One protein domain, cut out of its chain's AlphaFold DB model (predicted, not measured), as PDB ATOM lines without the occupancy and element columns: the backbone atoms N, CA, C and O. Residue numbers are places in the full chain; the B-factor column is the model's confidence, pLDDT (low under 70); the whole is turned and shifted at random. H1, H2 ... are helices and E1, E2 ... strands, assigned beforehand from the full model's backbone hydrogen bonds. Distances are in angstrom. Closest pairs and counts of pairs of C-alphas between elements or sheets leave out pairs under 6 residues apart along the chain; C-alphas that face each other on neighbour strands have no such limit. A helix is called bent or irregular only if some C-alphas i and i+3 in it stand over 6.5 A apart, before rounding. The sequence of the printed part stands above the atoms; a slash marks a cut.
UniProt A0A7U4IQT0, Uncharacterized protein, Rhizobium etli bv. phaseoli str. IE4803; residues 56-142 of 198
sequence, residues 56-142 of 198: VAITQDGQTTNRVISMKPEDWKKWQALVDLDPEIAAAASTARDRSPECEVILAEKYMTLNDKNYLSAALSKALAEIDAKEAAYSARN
ATOM      1  N   VAL A  56     -25.180  32.353   6.873       59.94
ATOM      2  CA  VAL A  56     -26.023  31.463   7.666       59.94
ATOM      3  C   VAL A  56     -25.357  31.234   9.008       59.94
ATOM      4  O   VAL A  56     -24.175  30.897   9.096       59.94
ATOM      5  N   ALA A  57     -26.143  31.476  10.051       57.06
ATOM      6  CA  ALA A  57     -25.781  31.191  11.423       57.06
ATOM      7  C   ALA A  57     -25.865  29.678  11.633       57.06
ATOM      8  O   ALA A  57     -26.947  29.106  11.759       57.06
ATOM      9  N   ILE A  58     -24.710  29.032  11.639       61.09
ATOM     10  CA  ILE A  58     -24.558  27.637  12.011       61.09
ATOM     11  C   ILE A  58     -24.368  27.605  13.522       61.09
ATOM     12  O   ILE A  58     -23.425  28.200  14.025       61.09
ATOM     13  N   THR A  59     -25.249  26.938  14.265       53.50
ATOM     14  CA  THR A  59     -25.041  26.733  15.706       53.50
ATOM     15  C   THR A  59     -24.623  25.291  15.943       53.50
ATOM     16  O   THR A  59     -25.391  24.380  15.652       53.50
ATOM     17  N   GLN A  60     -23.412  25.096  16.460       51.59
ATOM     18  CA  GLN A  60     -22.872  23.793  16.838       51.59
ATOM     19  C   GLN A  60     -22.290  23.901  18.250       51.59
ATOM     20  O   GLN A  60     -21.539  24.831  18.533       51.59
ATOM     21  N   ASP A  61     -22.696  23.004  19.154       46.09
ATOM     22  CA  ASP A  61     -22.210  22.930  20.542       46.09
ATOM     23  C   ASP A  61     -22.215  24.273  21.304       46.09
ATOM     24  O   ASP A  61     -21.295  24.612  22.046       46.09
ATOM     25  N   GLY A  62     -23.264  25.078  21.103       54.12
ATOM     26  CA  GLY A  62     -23.421  26.388  21.749       54.12
ATOM     27  C   GLY A  62     -22.578  27.517  21.140       54.12
ATOM     28  O   GLY A  62     -22.709  28.664  21.567       54.12
ATOM     29  N   GLN A  63     -21.763  27.236  20.120       42.56
ATOM     30  CA  GLN A  63     -21.106  28.250  19.300       42.56
ATOM     31  C   GLN A  63     -21.891  28.496  18.012       42.56
ATOM     32  O   GLN A  63     -22.064  27.606  17.180       42.56
ATOM     33  N   THR A  64     -22.333  29.738  17.824       56.94
ATOM     34  CA  THR A  64     -22.905  30.199  16.559       56.94
ATOM     35  C   THR A  64     -21.791  30.744  15.668       56.94
ATOM     36  O   THR A  64     -21.223  31.804  15.937       56.94
ATOM     37  N   THR A  65     -21.462  30.020  14.605       56.53
ATOM     38  CA  THR A  65     -20.542  30.452  13.556       56.53
ATOM     39  C   THR A  65     -21.328  31.004  12.371       56.53
ATOM     40  O   THR A  65     -22.235  30.381  11.825       56.53
ATOM     41  N   ASN A  66     -20.981  32.221  11.960       55.91
ATOM     42  CA  ASN A  66     -21.539  32.843  10.767       55.91
ATOM     43  C   ASN A  66     -20.734  32.377   9.555       55.91
ATOM     44  O   ASN A  66     -19.617  32.849   9.333       55.91
ATOM     45  N   ARG A  67     -21.288  31.445   8.776       61.88
ATOM     46  CA  ARG A  67     -20.657  30.965   7.547       61.88
ATOM     47  C   ARG A  67     -21.252  31.677   6.347       61.88
ATOM     48  O   ARG A  67     -22.468  31.730   6.184       61.88
ATOM     49  N   VAL A  68     -20.380  32.179   5.481       56.22
ATOM     50  CA  VAL A  68     -20.791  32.647   4.163       56.22
ATOM     51  C   VAL A  68     -20.963  31.437   3.254       56.22
ATOM     52  O   VAL A  68     -20.007  30.704   2.988       56.22
ATOM     53  N   ILE A  69     -22.188  31.207   2.803       61.75
ATOM     54  CA  ILE A  69     -22.496  30.158   1.830       61.75
ATOM     55  C   ILE A  69     -22.112  30.660   0.438       61.75
ATOM     56  O   ILE A  69     -22.309  31.835   0.154       61.75
ATOM     57  N   SER A  70     -21.611  29.809  -0.461       57.59
ATOM     58  CA  SER A  70     -21.325  30.211  -1.855       57.59
ATOM     59  C   SER A  70     -22.562  30.115  -2.763       57.59
ATOM     60  O   SER A  70     -22.452  29.970  -3.978       57.59
ATOM     61  N   MET A  71     -23.752  30.172  -2.171       63.62
ATOM     62  CA  MET A  71     -25.051  29.983  -2.811       63.62
ATOM     63  C   MET A  71     -25.813  31.299  -2.826       63.62
ATOM     64  O   MET A  71     -25.514  32.192  -2.044       63.62
ATOM     65  N   LYS A  72     -26.821  31.468  -3.682       68.31
ATOM     66  CA  LYS A  72     -27.661  32.665  -3.599       68.31
ATOM     67  C   LYS A  72     -28.671  32.538  -2.445       68.31
ATOM     68  O   LYS A  72     -29.150  31.435  -2.181       68.31
ATOM     69  N   PRO A  73     -29.078  33.646  -1.796       68.00
ATOM     70  CA  PRO A  73     -30.096  33.613  -0.737       68.00
ATOM     71  C   PRO A  73     -31.432  32.994  -1.180       68.00
ATOM     72  O   PRO A  73     -32.131  32.370  -0.385       68.00
ATOM     73  N   GLU A  74     -31.787  33.162  -2.454       74.75
ATOM     74  CA  GLU A  74     -32.994  32.594  -3.066       74.75
ATOM     75  C   GLU A  74     -32.957  31.067  -3.146       74.75
ATOM     76  O   GLU A  74     -33.952  30.411  -2.839       74.75
ATOM     77  N   ASP A  75     -31.808  30.491  -3.488       78.56
ATOM     78  CA  ASP A  75     -31.668  29.044  -3.601       78.56
ATOM     79  C   ASP A  75     -31.690  28.401  -2.209       78.56
ATOM     80  O   ASP A  75     -32.195  27.293  -2.049       78.56
ATOM     81  N   TRP A  76     -31.216  29.104  -1.173       80.81
ATOM     82  CA  TRP A  76     -31.263  28.594   0.203       80.81
ATOM     83  C   TRP A  76     -32.696  28.450   0.703       80.81
ATOM     84  O   TRP A  76     -33.052  27.431   1.288       80.81
ATOM     85  N   LYS A  77     -33.554  29.421   0.384       80.69
ATOM     86  CA  LYS A  77     -34.988  29.313   0.667       80.69
ATOM     87  C   LYS A  77     -35.643  28.163  -0.099       80.69
ATOM     88  O   LYS A  77     -36.496  27.485   0.463       80.69
ATOM     89  N   LYS A  78     -35.248  27.922  -1.357       82.38
ATOM     90  CA  LYS A  78     -35.743  26.768  -2.131       82.38
ATOM     91  C   LYS A  78     -35.319  25.449  -1.494       82.38
ATOM     92  O   LYS A  78     -36.150  24.561  -1.372       82.38
ATOM     93  N   TRP A  79     -34.065  25.336  -1.062       84.88
ATOM     94  CA  TRP A  79     -33.581  24.164  -0.335       84.88
ATOM     95  C   TRP A  79     -34.384  23.921   0.947       84.88
ATOM     96  O   TRP A  79     -34.871  22.816   1.147       84.88
ATOM     97  N   GLN A  80     -34.596  24.954   1.768       84.50
ATOM     98  CA  GLN A  80     -35.411  24.841   2.984       84.50
ATOM     99  C   GLN A  80     -36.840  24.377   2.677       84.50
ATOM    100  O   GLN A  80     -37.327  23.447   3.306       84.50
ATOM    101  N   ALA A  81     -37.476  24.944   1.647       85.31
ATOM    102  CA  ALA A  81     -38.794  24.488   1.218       85.31
ATOM    103  C   ALA A  81     -38.784  23.018   0.759       85.31
ATOM    104  O   ALA A  81     -39.695  22.269   1.087       85.31
ATOM    105  N   LEU A  82     -37.755  22.576   0.032       85.62
ATOM    106  CA  LEU A  82     -37.619  21.174  -0.384       85.62
ATOM    107  C   LEU A  82     -37.418  20.226   0.800       85.62
ATOM    108  O   LEU A  82     -37.960  19.128   0.785       85.62
ATOM    109  N   VAL A  83     -36.678  20.654   1.821       86.88
ATOM    110  CA  VAL A  83     -36.525  19.920   3.082       86.88
ATOM    111  C   VAL A  83     -37.868  19.795   3.809       86.88
ATOM    112  O   VAL A  83     -38.153  18.738   4.356       86.88
ATOM    113  N   ASP A  84     -38.712  20.829   3.785       86.19
ATOM    114  CA  ASP A  84     -40.033  20.790   4.427       86.19
ATOM    115  C   ASP A  84     -41.065  19.958   3.637       86.19
ATOM    116  O   ASP A  84     -41.970  19.364   4.226       86.19
ATOM    117  N   LEU A  85     -40.955  19.922   2.304       85.00
ATOM    118  CA  LEU A  85     -41.911  19.254   1.413       85.00
ATOM    119  C   LEU A  85     -41.563  17.792   1.090       85.00
ATOM    120  O   LEU A  85     -42.480  17.000   0.870       85.00
ATOM    121  N   ASP A  86     -40.279  17.428   1.013       85.31
ATOM    122  CA  ASP A  86     -39.834  16.095   0.591       85.31
ATOM    123  C   ASP A  86     -39.171  15.331   1.755       85.31
ATOM    124  O   ASP A  86     -38.085  15.709   2.208       85.31
ATOM    125  N   PRO A  87     -39.766  14.215   2.222       85.25
ATOM    126  CA  PRO A  87     -39.245  13.462   3.359       85.25
ATOM    127  C   PRO A  87     -37.876  12.815   3.093       85.25
ATOM    128  O   PRO A  87     -37.115  12.605   4.039       85.25
ATOM    129  N   GLU A  88     -37.515  12.517   1.841       84.44
ATOM    130  CA  GLU A  88     -36.189  11.974   1.519       84.44
ATOM    131  C   GLU A  88     -35.111  13.060   1.586       84.44
ATOM    132  O   GLU A  88     -34.016  12.820   2.101       84.44
ATOM    133  N   ILE A  89     -35.434  14.272   1.124       83.81
ATOM    134  CA  ILE A  89     -34.546  15.437   1.246       83.81
ATOM    135  C   ILE A  89     -34.404  15.824   2.721       83.81
ATOM    136  O   ILE A  89     -33.291  16.095   3.169       83.81
ATOM    137  N   ALA A  90     -35.488  15.758   3.500       86.06
ATOM    138  CA  ALA A  90     -35.456  15.972   4.943       86.06
ATOM    139  C   ALA A  90     -34.530  14.982   5.665       86.06
ATOM    140  O   ALA A  90     -33.694  15.390   6.476       86.06
ATOM    141  N   ALA A  91     -34.633  13.690   5.343       84.44
ATOM    142  CA  ALA A  91     -33.789  12.649   5.927       84.44
ATOM    143  C   ALA A  91     -32.306  12.827   5.556       84.44
ATOM    144  O   ALA A  91     -31.424  12.701   6.412       84.44
ATOM    145  N   ALA A  92     -32.024  13.176   4.298       84.31
ATOM    146  CA  ALA A  92     -30.675  13.474   3.829       84.31
ATOM    147  C   ALA A  92     -30.090  14.715   4.527       84.31
ATOM    148  O   ALA A  92     -28.953  14.683   5.001       84.31
ATOM    149  N   ALA A  93     -30.876  15.787   4.647       84.12
ATOM    150  CA  ALA A  93     -30.480  17.010   5.340       84.12
ATOM    151  C   ALA A  93     -30.212  16.764   6.832       84.12
ATOM    152  O   ALA A  93     -29.210  17.248   7.351       84.12
ATOM    153  N   SER A  94     -31.055  15.969   7.502       82.31
ATOM    154  CA  SER A  94     -30.842  15.575   8.901       82.31
ATOM    155  C   SER A  94     -29.540  14.797   9.068       82.31
ATOM    156  O   SER A  94     -28.708  15.175   9.881       82.31
ATOM    157  N   THR A  95     -29.310  13.780   8.231       83.44
ATOM    158  CA  THR A  95     -28.080  12.967   8.271       83.44
ATOM    159  C   THR A  95     -26.830  13.828   8.057       83.44
ATOM    160  O   THR A  95     -25.799  13.621   8.695       83.44
ATOM    161  N   ALA A  96     -26.911  14.818   7.162       83.25
ATOM    162  CA  ALA A  96     -25.824  15.760   6.941       83.25
ATOM    163  C   ALA A  96     -25.602  16.653   8.175       83.25
ATOM    164  O   ALA A  96     -24.463  16.787   8.618       83.25
ATOM    165  N   ARG A  97     -26.673  17.205   8.767       79.62
ATOM    166  CA  ARG A  97     -26.611  18.023   9.992       79.62
ATOM    167  C   ARG A  97     -26.033  17.270  11.183       79.62
ATOM    168  O   ARG A  97     -25.222  17.848  11.900       79.62
ATOM    169  N   ASP A  98     -26.410  16.005  11.353       80.62
ATOM    170  CA  ASP A  98     -25.923  15.146  12.437       80.62
ATOM    171  C   ASP A  98     -24.400  14.969  12.377       80.62
ATOM    172  O   ASP A  98     -23.744  14.848  13.411       80.62
ATOM    173  N   ARG A  99     -23.814  14.990  11.170       78.00
ATOM    174  CA  ARG A  99     -22.357  14.977  10.998       78.00
ATOM    175  C   ARG A  99     -21.743  16.353  11.226       78.00
ATOM    176  O   ARG A  99     -20.786  16.490  11.977       78.00
ATOM    177  N   SER A 100     -22.248  17.355  10.519       73.62
ATOM    178  CA  SER A 100     -21.845  18.747  10.674       73.62
ATOM    179  C   SER A 100     -22.882  19.639   9.997       73.62
ATOM    180  O   SER A 100     -23.264  19.367   8.854       73.62
ATOM    181  N   PRO A 101     -23.280  20.772  10.595       72.56
ATOM    182  CA  PRO A 101     -24.153  21.723   9.914       72.56
ATOM    183  C   PRO A 101     -23.533  22.263   8.611       72.56
ATOM    184  O   PRO A 101     -24.242  22.673   7.694       72.56
ATOM    185  N   GLU A 102     -22.200  22.226   8.480       73.94
ATOM    186  CA  GLU A 102     -21.521  22.564   7.230       73.94
ATOM    187  C   GLU A 102     -21.798  21.573   6.097       73.94
ATOM    188  O   GLU A 102     -21.737  21.954   4.923       73.94
ATOM    189  N   CYS A 103     -22.094  20.322   6.440       80.00
ATOM    190  CA  CYS A 103     -22.369  19.252   5.496       80.00
ATOM    191  C   CYS A 103     -23.736  19.442   4.827       80.00
ATOM    192  O   CYS A 103     -23.862  19.190   3.630       80.00
ATOM    193  N   GLU A 104     -24.737  19.949   5.557       81.69
ATOM    194  CA  GLU A 104     -26.044  20.316   4.989       81.69
ATOM    195  C   GLU A 104     -25.904  21.425   3.944       81.69
ATOM    196  O   GLU A 104     -26.496  21.352   2.872       81.69
ATOM    197  N   VAL A 105     -25.065  22.423   4.220       80.75
ATOM    198  CA  VAL A 105     -24.800  23.512   3.272       80.75
ATOM    199  C   VAL A 105     -24.158  22.979   1.988       80.75
ATOM    200  O   VAL A 105     -24.583  23.328   0.890       80.75
ATOM    201  N   ILE A 106     -23.163  22.099   2.113       80.56
ATOM    202  CA  ILE A 106     -22.487  21.480   0.964       80.56
ATOM    203  C   ILE A 106     -23.456  20.582   0.176       80.56
ATOM    204  O   ILE A 106     -23.415  20.555  -1.057       80.56
ATOM    205  N   LEU A 107     -24.337  19.858   0.870       84.69
ATOM    206  CA  LEU A 107     -25.396  19.068   0.250       84.69
ATOM    207  C   LEU A 107     -26.352  19.964  -0.545       84.69
ATOM    208  O   LEU A 107     -26.597  19.683  -1.717       84.69
ATOM    209  N   ALA A 108     -26.832  21.055   0.057       84.19
ATOM    210  CA  ALA A 108     -27.723  22.016  -0.583       84.19
ATOM    211  C   ALA A 108     -27.091  22.632  -1.839       84.19
ATOM    212  O   ALA A 108     -27.731  22.674  -2.887       84.19
ATOM    213  N   GLU A 109     -25.817  23.036  -1.775       81.38
ATOM    214  CA  GLU A 109     -25.075  23.576  -2.922       81.38
ATOM    215  C   GLU A 109     -24.987  22.560  -4.077       81.38
ATOM    216  O   GLU A 109     -25.280  22.887  -5.235       81.38
ATOM    217  N   LYS A 110     -24.627  21.303  -3.781       82.44
ATOM    218  CA  LYS A 110     -24.527  20.243  -4.801       82.44
ATOM    219  C   LYS A 110     -25.898  19.876  -5.370       82.44
ATOM    220  O   LYS A 110     -26.023  19.694  -6.581       82.44
ATOM    221  N   TYR A 111     -26.919  19.807  -4.519       84.06
ATOM    222  CA  TYR A 111     -28.279  19.497  -4.937       84.06
ATOM    223  C   TYR A 111     -28.869  20.615  -5.798       84.06
ATOM    224  O   TYR A 111     -29.413  20.323  -6.850       84.06
ATOM    225  N   MET A 112     -28.704  21.889  -5.435       83.38
ATOM    226  CA  MET A 112     -29.193  23.018  -6.242       83.38
ATOM    227  C   MET A 112     -28.472  23.149  -7.590       83.38
ATOM    228  O   MET A 112     -29.056  23.647  -8.549       83.38
ATOM    229  N   THR A 113     -27.229  22.671  -7.691       80.31
ATOM    230  CA  THR A 113     -26.477  22.654  -8.957       80.31
ATOM    231  C   THR A 113     -27.006  21.601  -9.934       80.31
ATOM    232  O   THR A 113     -27.088  21.859 -11.133       80.31
ATOM    233  N   LEU A 114     -27.342  20.407  -9.437       80.31
ATOM    234  CA  LEU A 114     -27.808  19.286 -10.266       80.31
ATOM    235  C   LEU A 114     -29.337  19.251 -10.410       80.31
ATOM    236  O   LEU A 114     -29.845  18.769 -11.416       80.31
ATOM    237  N   ASN A 115     -30.049  19.768  -9.408       79.38
ATOM    238  CA  ASN A 115     -31.501  19.793  -9.242       79.38
ATOM    239  C   ASN A 115     -32.192  18.453  -9.566       79.38
ATOM    240  O   ASN A 115     -33.293  18.428 -10.114       79.38
ATOM    241  N   ASP A 116     -31.527  17.340  -9.249       77.50
ATOM    242  CA  ASP A 116     -31.982  15.988  -9.563       77.50
ATOM    243  C   ASP A 116     -31.930  15.109  -8.308       77.50
ATOM    244  O   ASP A 116     -30.885  14.915  -7.676       77.50
ATOM    245  N   LYS A 117     -33.098  14.558  -7.972       76.62
ATOM    246  CA  LYS A 117     -33.332  13.706  -6.808       76.62
ATOM    247  C   LYS A 117     -32.535  12.401  -6.856       76.62
ATOM    248  O   LYS A 117     -32.100  11.924  -5.812       76.62
ATOM    249  N   ASN A 118     -32.241  11.875  -8.045       83.06
ATOM    250  CA  ASN A 118     -31.443  10.655  -8.199       83.06
ATOM    251  C   ASN A 118     -29.998  10.827  -7.709       83.06
ATOM    252  O   ASN A 118     -29.336   9.847  -7.368       83.06
ATOM    253  N   TYR A 119     -29.509  12.068  -7.641       81.56
ATOM    254  CA  TYR A 119     -28.162  12.383  -7.172       81.56
ATOM    255  C   TYR A 119     -28.118  12.802  -5.707       81.56
ATOM    256  O   TYR A 119     -27.028  13.056  -5.205       81.56
ATOM    257  N   LEU A 120     -29.251  12.850  -4.998       82.31
ATOM    258  CA  LEU A 120     -29.297  13.260  -3.593       82.31
ATOM    259  C   LEU A 120     -28.390  12.378  -2.718       82.31
ATOM    260  O   LEU A 120     -27.599  12.890  -1.928       82.31
ATOM    261  N   SER A 121     -28.438  11.059  -2.915       82.31
ATOM    262  CA  SER A 121     -27.600  10.095  -2.190       82.31
ATOM    263  C   SER A 121     -26.109  10.266  -2.508       82.31
ATOM    264  O   SER A 121     -25.269  10.289  -1.606       82.31
ATOM    265  N   ALA A 122     -25.770  10.458  -3.785       83.75
ATOM    266  CA  ALA A 122     -24.402  10.709  -4.231       83.75
ATOM    267  C   ALA A 122     -23.873  12.067  -3.735       83.75
ATOM    268  O   ALA A 122     -22.707  12.179  -3.352       83.75
ATOM    269  N   ALA A 123     -24.724  13.094  -3.705       83.50
ATOM    270  CA  ALA A 123     -24.403  14.421  -3.202       83.50
ATOM    271  C   ALA A 123     -24.149  14.396  -1.690       83.50
ATOM    272  O   ALA A 123     -23.171  14.994  -1.246       83.50
ATOM    273  N   LEU A 124     -24.957  13.650  -0.928       84.50
ATOM    274  CA  LEU A 124     -24.767  13.435   0.507       84.50
ATOM    275  C   LEU A 124     -23.462  12.698   0.789       84.50
ATOM    276  O   LEU A 124     -22.650  13.180   1.573       84.50
ATOM    277  N   SER A 125     -23.216  11.582   0.097       84.69
ATOM    278  CA  SER A 125     -21.965  10.825   0.232       84.69
ATOM    279  C   SER A 125     -20.741  11.702  -0.056       84.69
ATOM    280  O   SER A 125     -19.775  11.715   0.705       84.69
ATOM    281  N   LYS A 126     -20.810  12.528  -1.106       83.12
ATOM    282  CA  LYS A 126     -19.734  13.463  -1.452       83.12
ATOM    283  C   LYS A 126     -19.582  14.602  -0.443       83.12
ATOM    284  O   LYS A 126     -18.459  15.043  -0.226       83.12
ATOM    285  N   ALA A 127     -20.672  15.094   0.143       83.88
ATOM    286  CA  ALA A 127     -20.628  16.121   1.181       83.88
ATOM    287  C   ALA A 127     -19.950  15.594   2.455       83.88
ATOM    288  O   ALA A 127     -19.045  16.249   2.970       83.88
ATOM    289  N   LEU A 128     -20.310  14.381   2.891       84.44
ATOM    290  CA  LEU A 128     -19.672  13.707   4.027       84.44
ATOM    291  C   LEU A 128     -18.181  13.478   3.769       84.44
ATOM    292  O   LEU A 128     -17.353  13.886   4.575       84.44
ATOM    293  N   ALA A 129     -17.830  12.926   2.603       84.56
ATOM    294  CA  ALA A 129     -16.438  12.690   2.232       84.56
ATOM    295  C   ALA A 129     -15.604  13.982   2.190       84.56
ATOM    296  O   ALA A 129     -14.413  13.961   2.486       84.56
ATOM    297  N   GLU A 130     -16.205  15.115   1.820       81.56
ATOM    298  CA  GLU A 130     -15.521  16.409   1.789       81.56
ATOM    299  C   GLU A 130     -15.252  16.956   3.199       81.56
ATOM    300  O   GLU A 130     -14.183  17.524   3.436       81.56
ATOM    301  N   ILE A 131     -16.181  16.760   4.138       80.25
ATOM    302  CA  ILE A 131     -15.973  17.090   5.554       80.25
ATOM    303  C   ILE A 131     -14.935  16.156   6.173       80.25
ATOM    304  O   ILE A 131     -13.969  16.645   6.750       80.25
ATOM    305  N   ASP A 132     -15.046  14.845   5.959       81.94
ATOM    306  CA  ASP A 132     -14.079  13.869   6.468       81.94
ATOM    307  C   ASP A 132     -12.671  14.129   5.904       81.94
ATOM    308  O   ASP A 132     -11.680  14.052   6.627       81.94
ATOM    309  N   ALA A 133     -12.556  14.513   4.628       80.50
ATOM    310  CA  ALA A 133     -11.281  14.899   4.028       80.50
ATOM    311  C   ALA A 133     -10.726  16.205   4.618       80.50
ATOM    312  O   ALA A 133      -9.512  16.324   4.792       80.50
ATOM    313  N   LYS A 134     -11.582  17.184   4.941       76.06
ATOM    314  CA  LYS A 134     -11.167  18.424   5.618       76.06
ATOM    315  C   LYS A 134     -10.722  18.159   7.051       76.06
ATOM    316  O   LYS A 134      -9.681  18.674   7.449       76.06
ATOM    317  N   GLU A 135     -11.453  17.337   7.793       72.94
ATOM    318  CA  GLU A 135     -11.085  16.908   9.143       72.94
ATOM    319  C   GLU A 135      -9.793  16.093   9.134       72.94
ATOM    320  O   GLU A 135      -8.912  16.336   9.956       72.94
ATOM    321  N   ALA A 136      -9.618  15.186   8.170       72.69
ATOM    322  CA  ALA A 136      -8.386  14.426   7.994       72.69
ATOM    323  C   ALA A 136      -7.212  15.329   7.595       72.69
ATOM    324  O   ALA A 136      -6.118  15.175   8.129       72.69
ATOM    325  N   ALA A 137      -7.422  16.310   6.714       70.31
ATOM    326  CA  ALA A 137      -6.395  17.283   6.346       70.31
ATOM    327  C   ALA A 137      -6.025  18.200   7.523       70.31
ATOM    328  O   ALA A 137      -4.847  18.497   7.724       70.31
ATOM    329  N   TYR A 138      -7.006  18.619   8.325       64.62
ATOM    330  CA  TYR A 138      -6.781  19.412   9.531       64.62
ATOM    331  C   TYR A 138      -6.056  18.596  10.608       64.62
ATOM    332  O   TYR A 138      -5.066  19.050  11.177       64.62
ATOM    333  N   SER A 139      -6.471  17.347  10.816       61.94
ATOM    334  CA  SER A 139      -5.829  16.409  11.736       61.94
ATOM    335  C   SER A 139      -4.419  16.050  11.285       61.94
ATOM    336  O   SER A 139      -3.526  15.987  12.116       61.94
ATOM    337  N   ALA A 140      -4.169  15.880   9.984       62.91
ATOM    338  CA  ALA A 140      -2.831  15.651   9.443       62.91
ATOM    339  C   ALA A 140      -1.936  16.891   9.592       62.91
ATOM    340  O   ALA A 140      -0.772  16.766   9.978       62.91
ATOM    341  N   ARG A 141      -2.478  18.098   9.364       58.66
ATOM    342  CA  ARG A 141      -1.776  19.359   9.650       58.66
ATOM    343  C   ARG A 141      -1.401  19.456  11.127       58.66
ATOM    344  O   ARG A 141      -0.238  19.709  11.430       58.66
ATOM    345  N   ASN A 142      -2.331  19.177  12.032       59.66
ATOM    346  CA  ASN A 142      -2.081  19.246  13.471       59.66
ATOM    347  C   ASN A 142      -1.207  18.092  13.988       59.66
ATOM    348  O   ASN A 142      -0.382  18.310  14.863       59.66
TER     349      ASN A 142
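Overview. This is residues 56 to 142 of the 198 residues of an uncharacterized protein of Rhizobium etli bv. phaseoli str. IE4803 (UniProt A0A7U4IQT0). Three helices, H2, H3 and H4, make an up-and-down bundle, their centres set in a triangle: H2 and H4 run nearly parallel and touch, and H3 packs on both at a slant, running against them. H1 crosses H3 near its later half, a small strand hairpin of E1 and E2 lies by the beginning of H3, and the last ten residues of H4, 133 to 142, stick out. The printed part has 87 residues, with two named strands and then four named helices in the order E1, E2, H1, H2, H3, H4; the sheet E1 - E2 is antiparallel and the class is mostly helix. The whole is compact, with a radius of gyration of the C-alphas of 13.1 A, and elongated, spanning 40 by 26 by 21 A.

Arrangement. E1, residues 56 to 60, and E2, residues 63 to 68, form an antiparallel hairpin, with N 58 and O 65 within hydrogen-bond range at 2.8 A and N 65 and O 58 at 2.7 A. H1, residues 73 to 85, is apart from E1. H2, residues 87 to 99, and H1 touch only at the corner, closest at the C-alphas of Val 83 and Ala 90, 4.5 A. H3, residues 101 to 114, has its Pro 101 6.3 A from Ile 58 of E1, their closest C-alphas. H3 touches H1 with residues 108 to 112 alone, about perpendicular at 83 degrees, closest at the C-alphas of Trp 79 and Ala 108, 6.2 A. H2 and H3 form a helical hairpin, opposite ways at a steep tilt of 41 degrees, closest at the C-alphas of Ala 96 and Glu 104, 5.0 A. H4, residues 117 to 142, forms another with H3, at a steep tilt of 43 degrees, closest at the C-alphas of Cys 103 and Ala 127, 5.6 A. H4 touches H2 with residues 120 to 128 alone, the same way at a shallow tilt of 4 degrees, closest at the C-alphas of Ala 92 and Leu 124, 6.8 A. H1 and H4 are apart. Every O i to N i+4 pair is within hydrogen-bond range in H1 and H2, against 9 of 10 in H3 and 20 of 22 in H4.

Along the chain. E1 begins at C-alpha 56, (-26.023, 31.463, 7.666), and is 12.4 A long; E2 is 15.8 A. H1 measures 18.7 A, H2 18.6 A and H3 20.7 A, the last from C-alpha 101 at (-24.153, 21.723, 9.914). H4 is 37.7 A long, ends at C-alpha 142, (-2.081, 19.246, 13.471), and is irregular: C-alphas 118 and 121 are 7.2 A apart.

Size, cuts and confidence. The two C-alphas farthest apart are those of Leu 85 and Asn 142, 41.6 A. The printed part has no cut, and its five links are tight. The mean pLDDT of the printed part is 75.4; residues 56 to 73 and 138 to 142 are under 70.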